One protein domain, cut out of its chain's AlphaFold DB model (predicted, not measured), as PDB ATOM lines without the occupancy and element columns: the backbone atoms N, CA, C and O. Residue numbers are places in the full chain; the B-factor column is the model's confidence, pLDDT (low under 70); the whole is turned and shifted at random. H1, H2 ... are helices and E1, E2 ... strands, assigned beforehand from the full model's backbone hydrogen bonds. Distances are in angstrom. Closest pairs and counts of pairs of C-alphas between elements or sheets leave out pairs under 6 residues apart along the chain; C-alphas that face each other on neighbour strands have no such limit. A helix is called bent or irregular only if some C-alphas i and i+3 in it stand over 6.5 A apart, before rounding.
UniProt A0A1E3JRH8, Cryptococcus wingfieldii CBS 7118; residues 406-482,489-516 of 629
ATOM      1  N   GLU A 406      20.960 -31.654   3.030       55.34
ATOM      2  CA  GLU A 406      20.948 -33.016   2.468       55.34
ATOM      3  C   GLU A 406      20.988 -34.084   3.581       55.34
ATOM      4  O   GLU A 406      20.922 -35.276   3.318       55.34
ATOM      5  N   GLN A 407      21.042 -33.650   4.842       63.25
ATOM      6  CA  GLN A 407      21.019 -34.493   6.029       63.25
ATOM      7  C   GLN A 407      19.611 -35.037   6.314       63.25
ATOM      8  O   GLN A 407      18.623 -34.297   6.223       63.25
ATOM      9  N   SER A 408      19.561 -36.315   6.708       70.00
ATOM     10  CA  SER A 408      18.381 -36.992   7.262       70.00
ATOM     11  C   SER A 408      17.774 -36.178   8.415       70.00
ATOM     12  O   SER A 408      18.514 -35.537   9.167       70.00
ATOM     13  N   LEU A 409      16.441 -36.144   8.549       78.62
ATOM     14  CA  LEU A 409      15.822 -35.409   9.658       78.62
ATOM     15  C   LEU A 409      15.999 -36.179  10.955       78.62
ATOM     16  O   LEU A 409      15.963 -37.408  10.984       78.62
ATOM     17  N   LEU A 410      16.036 -35.438  12.054       81.50
ATOM     18  CA  LEU A 410      15.900 -36.046  13.363       81.50
ATOM     19  C   LEU A 410      14.493 -36.655  13.528       81.50
ATOM     20  O   LEU A 410      13.512 -36.186  12.919       81.50
ATOM     21  N   PRO A 411      14.359 -37.698  14.364       79.44
ATOM     22  CA  PRO A 411      13.058 -38.189  14.784       79.44
ATOM     23  C   PRO A 411      12.198 -37.052  15.354       79.44
ATOM     24  O   PRO A 411      12.703 -36.076  15.907       79.44
ATOM     25  N   SER A 412      10.882 -37.158  15.177       85.81
ATOM     26  CA  SER A 412       9.946 -36.164  15.712       85.81
ATOM     27  C   SER A 412      10.045 -36.084  17.238       85.81
ATOM     28  O   SER A 412      10.377 -37.066  17.887       85.81
ATOM     29  N   ASP A 413       9.669 -34.974  17.855       82.88
ATOM     30  CA  ASP A 413       9.588 -34.864  19.323       82.88
ATOM     31  C   ASP A 413       8.443 -35.699  19.937       82.88
ATOM     32  O   ASP A 413       8.197 -35.632  21.139       82.88
ATOM     33  N   THR A 414       7.735 -36.491  19.122       78.31
ATOM     34  CA  THR A 414       6.550 -37.302  19.458       78.31
ATOM     35  C   THR A 414       5.338 -36.486  19.910       78.31
ATOM     36  O   THR A 414       4.280 -37.058  20.187       78.31
ATOM     37  N   ALA A 415       5.425 -35.149  19.920       80.00
ATOM     38  CA  ALA A 415       4.325 -34.287  20.309       80.00
ATOM     39  C   ALA A 415       3.230 -34.345  19.236       80.00
ATOM     40  O   ALA A 415       3.259 -33.658  18.210       80.00
ATOM     41  N   GLN A 416       2.237 -35.205  19.467       73.56
ATOM     42  CA  GLN A 416       1.145 -35.401  18.529       73.56
ATOM     43  C   GLN A 416       0.349 -34.100  18.384       73.56
ATOM     44  O   GLN A 416      -0.325 -33.636  19.307       73.56
ATOM     45  N   ARG A 417       0.389 -33.515  17.186       76.19
ATOM     46  CA  ARG A 417      -0.534 -32.445  16.803       76.19
ATOM     47  C   ARG A 417      -1.908 -33.092  16.622       76.19
ATOM     48  O   ARG A 417      -2.157 -33.727  15.601       76.19
ATOM     49  N   LYS A 418      -2.751 -32.988  17.658       65.31
ATOM     50  CA  LYS A 418      -3.963 -33.803  17.897       65.31
ATOM     51  C   LYS A 418      -5.016 -33.816  16.778       65.31
ATOM     52  O   LYS A 418      -5.886 -34.676  16.800       65.31
ATOM     53  N   ASP A 419      -4.893 -32.957  15.768       83.62
ATOM     54  CA  ASP A 419      -5.904 -32.807  14.714       83.62
ATOM     55  C   ASP A 419      -5.450 -33.321  13.335       83.62
ATOM     56  O   ASP A 419      -6.139 -33.118  12.333       83.62
ATOM     57  N   TRP A 420      -4.262 -33.925  13.227       90.94
ATOM     58  CA  TRP A 420      -3.696 -34.311  11.930       90.94
ATOM     59  C   TRP A 420      -3.898 -35.797  11.649       90.94
ATOM     60  O   TRP A 420      -3.223 -36.651  12.223       90.94
ATOM     61  N   VAL A 421      -4.787 -36.102  10.704       93.25
ATOM     62  CA  VAL A 421      -4.968 -37.467  10.193       93.25
ATOM     63  C   VAL A 421      -3.897 -37.745   9.141       93.25
ATOM     64  O   VAL A 421      -3.994 -37.307   7.992       93.25
ATOM     65  N   TRP A 422      -2.844 -38.447   9.548       94.44
ATOM     66  CA  TRP A 422      -1.812 -38.934   8.639       94.44
ATOM     67  C   TRP A 422      -2.281 -40.196   7.909       94.44
ATOM     68  O   TRP A 422      -3.021 -41.009   8.461       94.44
ATOM     69  N   LYS A 423      -1.822 -40.379   6.667       94.81
ATOM     70  CA  LYS A 423      -1.927 -41.677   5.984       94.81
ATOM     71  C   LYS A 423      -1.092 -42.720   6.731       94.81
ATOM     72  O   LYS A 423      -0.182 -42.366   7.481       94.81
ATOM     73  N   CYS A 424      -1.353 -44.001   6.499       94.19
ATOM     74  CA  CYS A 424      -0.478 -45.060   6.999       94.19
ATOM     75  C   CYS A 424       0.962 -44.842   6.516       94.19
ATOM     76  O   CYS A 424       1.169 -44.261   5.448       94.19
ATOM     77  N   GLN A 425       1.942 -45.215   7.342       94.50
ATOM     78  CA  GLN A 425       3.344 -45.127   6.936       94.50
ATOM     79  C   GLN A 425       3.554 -46.007   5.697       94.50
ATOM     80  O   GLN A 425       2.956 -47.077   5.591       94.50
ATOM     81  N   GLY A 426       4.350 -45.519   4.748       93.12
ATOM     82  CA  GLY A 426       4.831 -46.326   3.630       93.12
ATOM     83  C   GLY A 426       5.904 -47.318   4.082       93.12
ATOM     84  O   GLY A 426       6.234 -47.389   5.267       93.12
ATOM     85  N   ASP A 427       6.477 -48.049   3.128       90.56
ATOM     86  CA  ASP A 427       7.484 -49.069   3.424       90.56
ATOM     87  C   ASP A 427       8.712 -48.472   4.126       90.56
ATOM     88  O   ASP A 427       9.289 -47.470   3.675       90.56
ATOM     89  N   ASN A 428       9.145 -49.137   5.198       88.50
ATOM     90  CA  ASN A 428      10.343 -48.784   5.948       88.50
ATOM     91  C   ASN A 428      11.617 -49.206   5.209       88.50
ATOM     92  O   ASN A 428      12.264 -50.182   5.558       88.50
ATOM     93  N   THR A 429      11.931 -48.477   4.145       86.62
ATOM     94  CA  THR A 429      13.133 -48.667   3.324       86.62
ATOM     95  C   THR A 429      14.072 -47.478   3.474       86.62
ATOM     96  O   THR A 429      13.610 -46.375   3.785       86.62
ATOM     97  N   ALA A 430      15.354 -47.641   3.140       81.81
ATOM     98  CA  ALA A 430      16.307 -46.532   3.065       81.81
ATOM     99  C   ALA A 430      15.784 -45.340   2.249       81.81
ATOM    100  O   ALA A 430      15.881 -44.197   2.683       81.81
ATOM    101  N   LYS A 431      15.134 -45.575   1.097       84.44
ATOM    102  CA  LYS A 431      14.476 -44.495   0.336       84.44
ATOM    103  C   LYS A 431      13.374 -43.830   1.162       84.44
ATOM    104  O   LYS A 431      13.301 -42.607   1.217       84.44
ATOM    105  N   GLY A 432      12.528 -44.630   1.807       88.31
ATOM    106  CA  GLY A 432      11.461 -44.165   2.690       88.31
ATOM    107  C   GLY A 432      11.950 -43.293   3.852       88.31
ATOM    108  O   GLY A 432      11.263 -42.335   4.217       88.31
ATOM    109  N   ARG A 433      13.131 -43.609   4.393       87.81
ATOM    110  CA  ARG A 433      13.799 -42.911   5.499       87.81
ATOM    111  C   ARG A 433      14.560 -41.672   5.045       87.81
ATOM    112  O   ARG A 433      14.361 -40.603   5.600       87.81
ATOM    113  N   ASN A 434      15.381 -41.794   4.010       87.25
ATOM    114  CA  ASN A 434      16.343 -40.760   3.626       87.25
ATOM    115  C   ASN A 434      15.727 -39.675   2.742       87.25
ATOM    116  O   ASN A 434      16.215 -38.546   2.703       87.25
ATOM    117  N   TRP A 435      14.651 -39.979   2.012       90.38
ATOM    118  CA  TRP A 435      14.016 -38.972   1.170       90.38
ATOM    119  C   TRP A 435      13.118 -38.067   1.997       90.38
ATOM    120  O   TRP A 435      12.192 -38.517   2.670       90.38
ATOM    121  N   ILE A 436      13.367 -36.766   1.893       93.75
ATOM    122  CA  ILE A 436      12.664 -35.751   2.667       93.75
ATOM    123  C   ILE A 436      11.767 -34.928   1.747       93.75
ATOM    124  O   ILE A 436      12.205 -34.383   0.732       93.75
ATOM    125  N   LEU A 437      10.500 -34.810   2.131       95.00
ATOM    126  CA  LEU A 437       9.516 -33.948   1.495       95.00
ATOM    127  C   LEU A 437       9.348 -32.670   2.317       95.00
ATOM    128  O   LEU A 437       9.187 -32.719   3.536       95.00
ATOM    129  N   GLU A 438       9.342 -31.522   1.645       96.00
ATOM    130  CA  GLU A 438       9.081 -30.224   2.268       96.00
ATOM    131  C   GLU A 438       7.633 -29.798   2.000       96.00
ATOM    132  O   GLU A 438       7.187 -29.696   0.854       96.00
ATOM    133  N   CYS A 439       6.874 -29.534   3.062       96.25
ATOM    134  CA  CYS A 439       5.514 -29.031   2.945       96.25
ATOM    135  C   CYS A 439       5.513 -27.570   2.479       96.25
ATOM    136  O   CYS A 439       5.981 -26.681   3.185       96.25
ATOM    137  N   ARG A 440       4.861 -27.270   1.351       95.75
ATOM    138  CA  ARG A 440       4.821 -25.913   0.780       95.75
ATOM    139  C   ARG A 440       4.070 -24.882   1.633       95.75
ATOM    140  O   ARG A 440       4.307 -23.689   1.475       95.75
ATOM    141  N   GLY A 441       3.168 -25.334   2.507       94.50
ATOM    142  CA  GLY A 441       2.407 -24.479   3.424       94.50
ATOM    143  C   GLY A 441       3.233 -24.008   4.625       94.50
ATOM    144  O   GLY A 441       3.584 -22.838   4.714       94.50
ATOM    145  N   CYS A 442       3.547 -24.924   5.546       95.06
ATOM    146  CA  CYS A 442       4.267 -24.611   6.785       95.06
ATOM    147  C   CYS A 442       5.797 -24.754   6.699       95.06
ATOM    148  O   CYS A 442       6.465 -24.552   7.708       95.06
ATOM    149  N   THR A 443       6.371 -25.136   5.550       95.50
ATOM    150  CA  THR A 443       7.814 -25.430   5.352       95.50
ATOM    151  C   THR A 443       8.384 -26.557   6.218       95.50
ATOM    152  O   THR A 443       9.594 -26.755   6.255       95.50
ATOM    153  N   GLY A 444       7.531 -27.304   6.922       95.19
ATOM    154  CA  GLY A 444       7.969 -28.445   7.716       95.19
ATOM    155  C   GLY A 444       8.350 -29.630   6.836       95.19
ATOM    156  O   GLY A 444       7.805 -29.807   5.740       95.19
ATOM    157  N   ARG A 445       9.284 -30.435   7.328       95.62
ATOM    158  CA  ARG A 445       9.879 -31.548   6.590       95.62
ATOM    159  C   ARG A 445       9.346 -32.884   7.105       95.62
ATOM    160  O   ARG A 445       9.024 -33.027   8.280       95.62
ATOM    161  N   VAL A 446       9.191 -33.859   6.219       95.56
ATOM    162  CA  VAL A 446       8.685 -35.196   6.557       95.56
ATOM    163  C   VAL A 446       9.410 -36.243   5.725       95.56
ATOM    164  O   VAL A 446       9.672 -36.011   4.545       95.56
ATOM    165  N   HIS A 447       9.729 -37.391   6.318       95.38
ATOM    166  CA  HIS A 447      10.278 -38.510   5.555       95.38
ATOM    167  C   HIS A 447       9.256 -39.040   4.549       95.38
ATOM    168  O   HIS A 447       8.044 -39.003   4.781       95.38
ATOM    169  N   TRP A 448       9.744 -39.569   3.438       95.19
ATOM    170  CA  TRP A 448       8.938 -40.108   2.354       95.19
ATOM    171  C   TRP A 448       7.927 -41.152   2.836       95.19
ATOM    172  O   TRP A 448       6.724 -41.015   2.597       95.19
ATOM    173  N   ALA A 449       8.396 -42.144   3.596       94.94
ATOM    174  CA  ALA A 449       7.531 -43.169   4.167       94.94
ATOM    175  C   ALA A 449       6.594 -42.587   5.238       94.94
ATOM    176  O   ALA A 449       5.423 -42.956   5.303       94.94
ATOM    177  N   CYS A 450       7.042 -41.594   6.014       95.88
ATOM    178  CA  CYS A 450       6.187 -40.900   6.987       95.88
ATOM    179  C   CYS A 450       5.019 -40.156   6.325       95.88
ATOM    180  O   CYS A 450       3.943 -40.056   6.909       95.88
ATOM    181  N   ALA A 451       5.184 -39.656   5.101       96.06
ATOM    182  CA  ALA A 451       4.094 -39.047   4.345       96.06
ATOM    183  C   ALA A 451       3.125 -40.074   3.717       96.06
ATOM    184  O   ALA A 451       2.104 -39.674   3.151       96.06
ATOM    185  N   GLY A 452       3.409 -41.375   3.856       95.44
ATOM    186  CA  GLY A 452       2.591 -42.470   3.337       95.44
ATOM    187  C   GLY A 452       2.768 -42.712   1.842       95.44
ATOM    188  O   GLY A 452       1.809 -43.093   1.172       95.44
ATOM    189  N   PHE A 453       3.955 -42.425   1.298       94.88
ATOM    190  CA  PHE A 453       4.291 -42.753  -0.086       94.88
ATOM    191  C   PHE A 453       4.955 -44.126  -0.184       94.88
ATOM    192  O   PHE A 453       5.845 -44.458   0.597       94.88
ATOM    193  N   GLU A 454       4.564 -44.889  -1.201       92.81
ATOM    194  CA  GLU A 454       5.207 -46.154  -1.557       92.81
ATOM    195  C   GLU A 454       6.575 -45.903  -2.202       92.81
ATOM    196  O   GLU A 454       6.797 -44.887  -2.875       92.81
ATOM    197  N   THR A 455       7.491 -46.853  -2.051       84.12
ATOM    198  CA  THR A 455       8.854 -46.809  -2.612       84.12
ATOM    199  C   THR A 455       8.885 -46.627  -4.127       84.12
ATOM    200  O   THR A 455       9.729 -45.894  -4.655       84.12
ATOM    201  N   MET A 456       7.920 -47.224  -4.826       81.19
ATOM    202  CA  MET A 456       7.793 -47.180  -6.284       81.19
ATOM    203  C   MET A 456       7.160 -45.889  -6.816       81.19
ATOM    204  O   MET A 456       7.160 -45.655  -8.029       81.19
ATOM    205  N   THR A 457       6.636 -45.022  -5.943       88.75
ATOM    206  CA  THR A 457       5.983 -43.789  -6.393       88.75
ATOM    207  C   THR A 457       7.018 -42.854  -7.022       88.75
ATOM    208  O   THR A 457       8.020 -42.477  -6.409       88.75
ATOM    209  N   LYS A 458       6.784 -42.466  -8.280       86.69
ATOM    210  CA  LYS A 458       7.602 -41.468  -8.977       86.69
ATOM    211  C   LYS A 458       7.155 -40.079  -8.533       86.69
ATOM    212  O   LYS A 458       6.121 -39.600  -8.982       86.69
ATOM    213  N   TRP A 459       7.935 -39.440  -7.671       87.19
ATOM    214  CA  TRP A 459       7.761 -38.032  -7.310       87.19
ATOM    215  C   TRP A 459       8.896 -37.223  -7.907       87.19
ATOM    216  O   TRP A 459      10.064 -37.612  -7.845       87.19
ATOM    217  N   THR A 460       8.563 -36.085  -8.488       87.12
ATOM    218  CA  THR A 460       9.535 -35.156  -9.046       87.12
ATOM    219  C   THR A 460       9.683 -33.951  -8.126       87.12
ATOM    220  O   THR A 460       8.754 -33.564  -7.426       87.12
ATOM    221  N   LYS A 461      10.832 -33.263  -8.171       79.69
ATOM    222  CA  LYS A 461      11.035 -32.001  -7.424       79.69
ATOM    223  C   LYS A 461      10.022 -30.893  -7.784       79.69
ATOM    224  O   LYS A 461      10.012 -29.849  -7.141       79.69
ATOM    225  N   ARG A 462       9.222 -31.077  -8.843       86.94
ATOM    226  CA  ARG A 462       8.163 -30.146  -9.260       86.94
ATOM    227  C   ARG A 462       6.839 -30.408  -8.550       86.94
ATOM    228  O   ARG A 462       6.006 -29.505  -8.508       86.94
ATOM    229  N   ASP A 463       6.652 -31.611  -8.020       93.38
ATOM    230  CA  ASP A 463       5.431 -31.988  -7.330       93.38
ATOM    231  C   ASP A 463       5.397 -31.313  -5.958       93.38
ATOM    232  O   ASP A 463       6.384 -31.275  -5.218       93.38
ATOM    233  N   ILE A 464       4.255 -30.701  -5.645       95.06
ATOM    234  CA  ILE A 464       4.089 -29.885  -4.445       95.06
ATOM    235  C   ILE A 464       3.474 -30.751  -3.354       95.06
ATOM    236  O   ILE A 464       2.348 -31.230  -3.491       95.06
ATOM    237  N   TYR A 465       4.192 -30.904  -2.245       96.06
ATOM    238  CA  TYR A 465       3.692 -31.601  -1.070       96.06
ATOM    239  C   TYR A 465       3.045 -30.618  -0.086       96.06
ATOM    240  O   TYR A 465       3.571 -29.535   0.181       96.06
ATOM    241  N   TYR A 466       1.911 -31.015   0.490       96.06
ATOM    242  CA  TYR A 466       1.270 -30.334   1.612       96.06
ATOM    243  C   TYR A 466       1.006 -31.360   2.711       96.06
ATOM    244  O   TYR A 466       0.398 -32.398   2.452       96.06
ATOM    245  N   CYS A 467       1.437 -31.070   3.939       96.31
ATOM    246  CA  CYS A 467       1.160 -31.940   5.076       96.31
ATOM    247  C   CYS A 467      -0.345 -31.941   5.425       96.31
ATOM    248  O   CYS A 467      -1.054 -30.985   5.077       96.31
ATOM    249  N   PRO A 468      -0.836 -32.953   6.167       95.62
ATOM    250  CA  PRO A 468      -2.241 -33.032   6.573       95.62
ATOM    251  C   PRO A 468      -2.756 -31.785   7.302       95.62
ATOM    252  O   PRO A 468      -3.913 -31.419   7.134       95.62
ATOM    253  N   GLY A 469      -1.900 -31.074   8.044       93.50
ATOM    254  CA  GLY A 469      -2.271 -29.813   8.693       93.50
ATOM    255  C   GLY A 469      -2.463 -28.632   7.733       93.50
ATOM    256  O   GLY A 469      -3.302 -27.767   7.971       93.50
ATOM    257  N   CYS A 470      -1.712 -28.588   6.628       94.62
ATOM    258  CA  CYS A 470      -1.809 -27.507   5.640       94.62
ATOM    259  C   CYS A 470      -2.906 -27.747   4.596       94.62
ATOM    260  O   CYS A 470      -3.413 -26.786   4.016       94.62
ATOM    261  N   TRP A 471      -3.290 -29.003   4.357       94.62
ATOM    262  CA  TRP A 471      -4.279 -29.354   3.336       94.62
ATOM    263  C   TRP A 471      -5.654 -28.678   3.542       94.62
ATOM    264  O   TRP A 471      -6.154 -28.050   2.602       94.62
ATOM    265  N   PRO A 472      -6.252 -28.667   4.755       92.06
ATOM    266  CA  PRO A 472      -7.508 -27.953   4.998       92.06
ATOM    267  C   PRO A 472      -7.387 -26.436   4.813       92.06
ATOM    268  O   PRO A 472      -8.340 -25.791   4.371       92.06
ATOM    269  N   LEU A 473      -6.225 -25.856   5.132       91.44
ATOM    270  CA  LEU A 473      -5.971 -24.420   4.973       91.44
ATOM    271  C   LEU A 473      -5.900 -24.031   3.496       91.44
ATOM    272  O   LEU A 473      -6.462 -23.008   3.114       91.44
ATOM    273  N   LEU A 474      -5.302 -24.880   2.656       90.19
ATOM    274  CA  LEU A 474      -5.304 -24.702   1.203       90.19
ATOM    275  C   LEU A 474      -6.732 -24.745   0.642       90.19
ATOM    276  O   LEU A 474      -7.119 -23.868  -0.130       90.19
ATOM    277  N   GLY A 475      -7.549 -25.706   1.085       88.38
ATOM    278  CA  GLY A 475      -8.957 -25.794   0.691       88.38
ATOM    279  C   GLY A 475      -9.768 -24.553   1.085       88.38
ATOM    280  O   GLY A 475     -10.582 -24.068   0.296       88.38
ATOM    281  N   LYS A 476      -9.521 -23.994   2.279       89.56
ATOM    282  CA  LYS A 476     -10.128 -22.727   2.718       89.56
ATOM    283  C   LYS A 476      -9.643 -21.548   1.878       89.56
ATOM    284  O   LYS A 476     -10.481 -20.777   1.431       89.56
ATOM    285  N   ALA A 477      -8.343 -21.443   1.607       86.31
ATOM    286  CA  ALA A 477      -7.762 -20.357   0.817       86.31
ATOM    287  C   ALA A 477      -8.298 -20.319  -0.626       86.31
ATOM    288  O   ALA A 477      -8.584 -19.242  -1.141       86.31
ATOM    289  N   ILE A 478      -8.501 -21.484  -1.255       87.00
ATOM    290  CA  ILE A 478      -9.098 -21.581  -2.597       87.00
ATOM    291  C   ILE A 478     -10.564 -21.123  -2.575       87.00
ATOM    292  O   ILE A 478     -10.994 -20.375  -3.447       87.00
ATOM    293  N   LYS A 479     -11.342 -21.508  -1.554       86.81
ATOM    294  CA  LYS A 479     -12.737 -21.045  -1.403       86.81
ATOM    295  C   LYS A 479     -12.821 -19.549  -1.079       86.81
ATOM    296  O   LYS A 479     -13.704 -18.852  -1.567       86.81
ATOM    297  N   GLN A 480     -11.888 -19.059  -0.271       82.56
ATOM    298  CA  GLN A 480     -11.776 -17.671   0.175       82.56
ATOM    299  C   GLN A 480     -11.052 -16.769  -0.821       82.56
ATOM    300  O   GLN A 480     -10.798 -15.615  -0.502       82.56
ATOM    301  N   GLN A 481     -10.760 -17.225  -2.039       68.62
ATOM    302  CA  GLN A 481     -10.086 -16.408  -3.049       68.62
ATOM    303  C   GLN A 481     -10.877 -15.124  -3.410       68.62
ATOM    304  O   GLN A 481     -10.319 -14.190  -3.985       68.62
ATOM    305  N   TYR A 482     -12.146 -15.037  -2.987       68.44
ATOM    306  CA  TYR A 482     -13.002 -13.847  -3.054       68.44
ATOM    307  C   TYR A 482     -12.954 -12.934  -1.812       68.44
ATOM    308  O   TYR A 482     -13.367 -11.778  -1.885       68.44
ATOM    309  N   VAL A 489      -0.260 -19.207   7.835       90.88
ATOM    310  CA  VAL A 489       0.213 -20.518   8.295       90.88
ATOM    311  C   VAL A 489       1.487 -20.305   9.102       90.88
ATOM    312  O   VAL A 489       2.432 -19.687   8.612       90.88
ATOM    313  N   GLU A 490       1.515 -20.800  10.336       91.62
ATOM    314  CA  GLU A 490       2.724 -20.782  11.155       91.62
ATOM    315  C   GLU A 490       3.793 -21.702  10.546       91.62
ATOM    316  O   GLU A 490       3.495 -22.801  10.063       91.62
ATOM    317  N   LYS A 491       5.050 -21.245  10.540       93.75
ATOM    318  CA  LYS A 491       6.167 -22.064  10.065       93.75
ATOM    319  C   LYS A 491       6.424 -23.193  11.056       93.75
ATOM    320  O   LYS A 491       6.496 -22.963  12.256       93.75
ATOM    321  N   ALA A 492       6.567 -24.407  10.548       92.38
ATOM    322  CA  ALA A 492       6.953 -25.552  11.352       92.38
ATOM    323  C   ALA A 492       8.481 -25.652  11.482       92.38
ATOM    324  O   ALA A 492       9.220 -25.073  10.685       92.38
ATOM    325  N   GLN A 493       8.934 -26.423  12.473       91.06
ATOM    326  CA  GLN A 493      10.338 -26.801  12.615       91.06
ATOM    327  C   GLN A 493      10.848 -27.554  11.374       91.06
ATOM    328  O   GLN A 493      10.089 -28.262  10.707       91.06
ATOM    329  N   GLN A 494      12.131 -27.368  11.061       91.75
ATOM    330  CA  GLN A 494      12.789 -27.935   9.874       91.75
ATOM    331  C   GLN A 494      13.825 -29.017  10.215       91.75
ATOM    332  O   GLN A 494      14.391 -29.627   9.311       91.75
ATOM    333  N   GLU A 495      14.085 -29.246  11.499       88.19
ATOM    334  CA  GLU A 495      15.121 -30.174  11.965       88.19
ATOM    335  C   GLU A 495      14.570 -31.584  12.196       88.19
ATOM    336  O   GLU A 495      15.278 -32.569  11.998       88.19
ATOM    337  N   THR A 496      13.287 -31.689  12.549       91.69
ATOM    338  CA  THR A 496      12.625 -32.957  12.860       91.69
ATOM    339  C   THR A 496      11.495 -33.265  11.880       91.69
ATOM    340  O   THR A 496      10.907 -32.380  11.248       91.69
ATOM    341  N   CYS A 497      11.173 -34.551  11.755       94.50
ATOM    342  CA  CYS A 497      10.018 -34.998  10.988       94.50
ATOM    343  C   CYS A 497       8.700 -34.449  11.575       94.50
ATOM    344  O   CYS A 497       8.431 -34.565  12.771       94.50
ATOM    345  N   LEU A 498       7.827 -33.915  10.713       94.62
ATOM    346  CA  LEU A 498       6.495 -33.408  11.082       94.62
ATOM    347  C   LEU A 498       5.548 -34.465  11.670       94.62
ATOM    348  O   LEU A 498       4.535 -34.106  12.277       94.62
ATOM    349  N   ARG A 499       5.809 -35.747  11.412       93.94
ATOM    350  CA  ARG A 499       4.969 -36.861  11.848       93.94
ATOM    351  C   ARG A 499       5.462 -37.372  13.202       93.94
ATOM    352  O   ARG A 499       6.605 -37.800  13.293       93.94
ATOM    353  N   ALA A 500       4.594 -37.333  14.216       92.06
ATOM    354  CA  ALA A 500       4.930 -37.682  15.601       92.06
ATOM    355  C   ALA A 500       5.423 -39.132  15.747       92.06
ATOM    356  O   ALA A 500       6.442 -39.374  16.387       92.06
ATOM    357  N   ASP A 501       4.755 -40.077  15.084       91.25
ATOM    358  CA  ASP A 501       5.191 -41.462  14.886       91.25
ATOM    359  C   ASP A 501       6.168 -41.537  13.703       91.25
ATOM    360  O   ASP A 501       5.889 -42.133  12.670       91.25
ATOM    361  N   CYS A 502       7.290 -40.824  13.782       93.44
ATOM    362  CA  CYS A 502       8.297 -40.865  12.726       93.44
ATOM    363  C   CYS A 502       8.828 -42.296  12.545       93.44
ATOM    364  O   CYS A 502       9.117 -42.978  13.520       93.44
ATOM    365  N   ILE A 503       9.055 -42.714  11.302       89.75
ATOM    366  CA  ILE A 503       9.595 -44.037  10.966       89.75
ATOM    367  C   ILE A 503      10.981 -44.315  11.566       89.75
ATOM    368  O   ILE A 503      11.350 -45.465  11.757       89.75
ATOM    369  N   LEU A 504      11.728 -43.258  11.897       87.12
ATOM    370  CA  LEU A 504      13.015 -43.352  12.590       87.12
ATOM    371  C   LEU A 504      12.883 -43.589  14.105       87.12
ATOM    372  O   LEU A 504      13.890 -43.818  14.759       87.12
ATOM    373  N   HIS A 505      11.673 -43.504  14.672       82.25
ATOM    374  CA  HIS A 505      11.404 -43.932  16.055       82.25
ATOM    375  C   HIS A 505      11.140 -45.430  16.167       82.25
ATOM    376  O   HIS A 505      11.209 -45.979  17.262       82.25
ATOM    377  N   HIS A 506      10.777 -46.075  15.059       73.50
ATOM    378  CA  HIS A 506      10.626 -47.523  15.012       73.50
ATOM    379  C   HIS A 506      11.997 -48.166  14.812       73.50
ATOM    380  O   HIS A 506      12.872 -47.528  14.224       73.50
ATOM    381  N   ASP A 507      12.158 -49.390  15.333       66.56
ATOM    382  CA  ASP A 507      13.440 -50.094  15.453       66.56
ATOM    383  C   ASP A 507      14.361 -49.851  14.240       66.56
ATOM    384  O   ASP A 507      13.893 -49.868  13.086       66.56
ATOM    385  N   PRO A 508      15.663 -49.587  14.474       64.75
ATOM    386  CA  PRO A 508      16.626 -49.494  13.390       64.75
ATOM    387  C   PRO A 508      16.467 -50.744  12.518       64.75
ATOM    388  O   PRO A 508      16.423 -51.866  13.013       64.75
ATOM    389  N   VAL A 509      16.267 -50.534  11.217       62.97
ATOM    390  CA  VAL A 509      16.274 -51.642  10.257       62.97
ATOM    391  C   VAL A 509      17.715 -52.112  10.250       62.97
ATOM    392  O   VAL A 509      18.579 -51.371   9.791       62.97
ATOM    393  N   GLU A 510      17.956 -53.290  10.817       60.59
ATOM    394  CA  GLU A 510      19.291 -53.892  10.911       60.59
ATOM    395  C   GLU A 510      19.927 -54.118   9.520       60.59
ATOM    396  O   GLU A 510      21.132 -54.302   9.432       60.59
ATOM    397  N   ASP A 511      19.148 -54.008   8.435       58.19
ATOM    398  CA  ASP A 511      19.600 -54.175   7.044       58.19
ATOM    399  C   ASP A 511      19.985 -52.861   6.317       58.19
ATOM    400  O   ASP A 511      20.328 -52.893   5.133       58.19
ATOM    401  N   ASP A 512      19.890 -51.683   6.952       55.38
ATOM    402  CA  ASP A 512      20.206 -50.402   6.279       55.38
ATOM    403  C   ASP A 512      21.701 -50.022   6.349       55.38
ATOM    404  O   ASP A 512      22.142 -49.191   5.551       55.38
ATOM    405  N   ASP A 513      22.492 -50.638   7.236       58.88
ATOM    406  CA  ASP A 513      23.937 -50.365   7.361       58.88
ATOM    407  C   ASP A 513      24.737 -50.815   6.120       58.88
ATOM    408  O   ASP A 513      25.831 -50.308   5.866       58.88
ATOM    409  N   ASP A 514      24.165 -51.696   5.294       61.28
ATOM    410  CA  ASP A 514      24.786 -52.194   4.062       61.28
ATOM    411  C   ASP A 514      24.476 -51.330   2.822       61.28
ATOM    412  O   ASP A 514      25.004 -51.574   1.730       61.28
ATOM    413  N   GLN A 515      23.622 -50.304   2.942       64.94
ATOM    414  CA  GLN A 515      23.318 -49.403   1.827       64.94
ATOM    415  C   GLN A 515      24.285 -48.224   1.776       64.94
ATOM    416  O   GLN A 515      24.011 -47.115   2.234       64.94
ATOM    417  N   PHE A 516      25.418 -48.457   1.123       76.75
ATOM    418  CA  PHE A 516      26.398 -47.417   0.849       76.75
ATOM    419  C   PHE A 516      25.937 -46.516  -0.304       76.75
ATOM    420  O   PHE A 516      25.759 -46.954  -1.444       76.75
TER     421      PHE A 516
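This is residues 406 to 482 and 489 to 516 of the 629 residues of a protein of Cryptococcus wingfieldii CBS 7118 (UniProt A0A1E3JRH8). With little regular structure, this is a body of long loops round a tiny hairpin, E1 and E2, and residues 475 to 482 of H2 stick out at one end. The 105 printed residues hold H1, E1, E2 and H2 in this order, a mixed class with only 23 residues in named elements. The two-strand sheet is antiparallel. The whole is compact, radius of gyration of the C-alphas 14.4 A, yet elongated, spanning 54 by 30 by 24 A.

H1 is residues 430 to 434, from C-alpha 430 at (16.307, -46.532, 3.065). E1 is 436 to 438 and E2 445 to 447. H2, 471 to 482, is 18.9 A long, ending at C-alpha 482 (-13.002, -13.847, -3.054); it is irregular, with C-alphas 479 and 482 7.4 A apart.

In the hairpin, N 437 and O 446 are 2.8 A apart, within hydrogen-bond range. H1's and E2's closest C-alphas, Arg 433 and His 447, are 5.6 A apart. H2 is apart from H1 and E1. Every O i to N i+4 pair is within range in H1, 7 of 8 in H2.

Residues 483 to 488 are cut out, an 18.7 A gap between C-alphas 482 and 489. E2 to H2 is a long link. Residues 406 to 407, 418, 481 to 482 and 507 to 515 have pLDDT under 70.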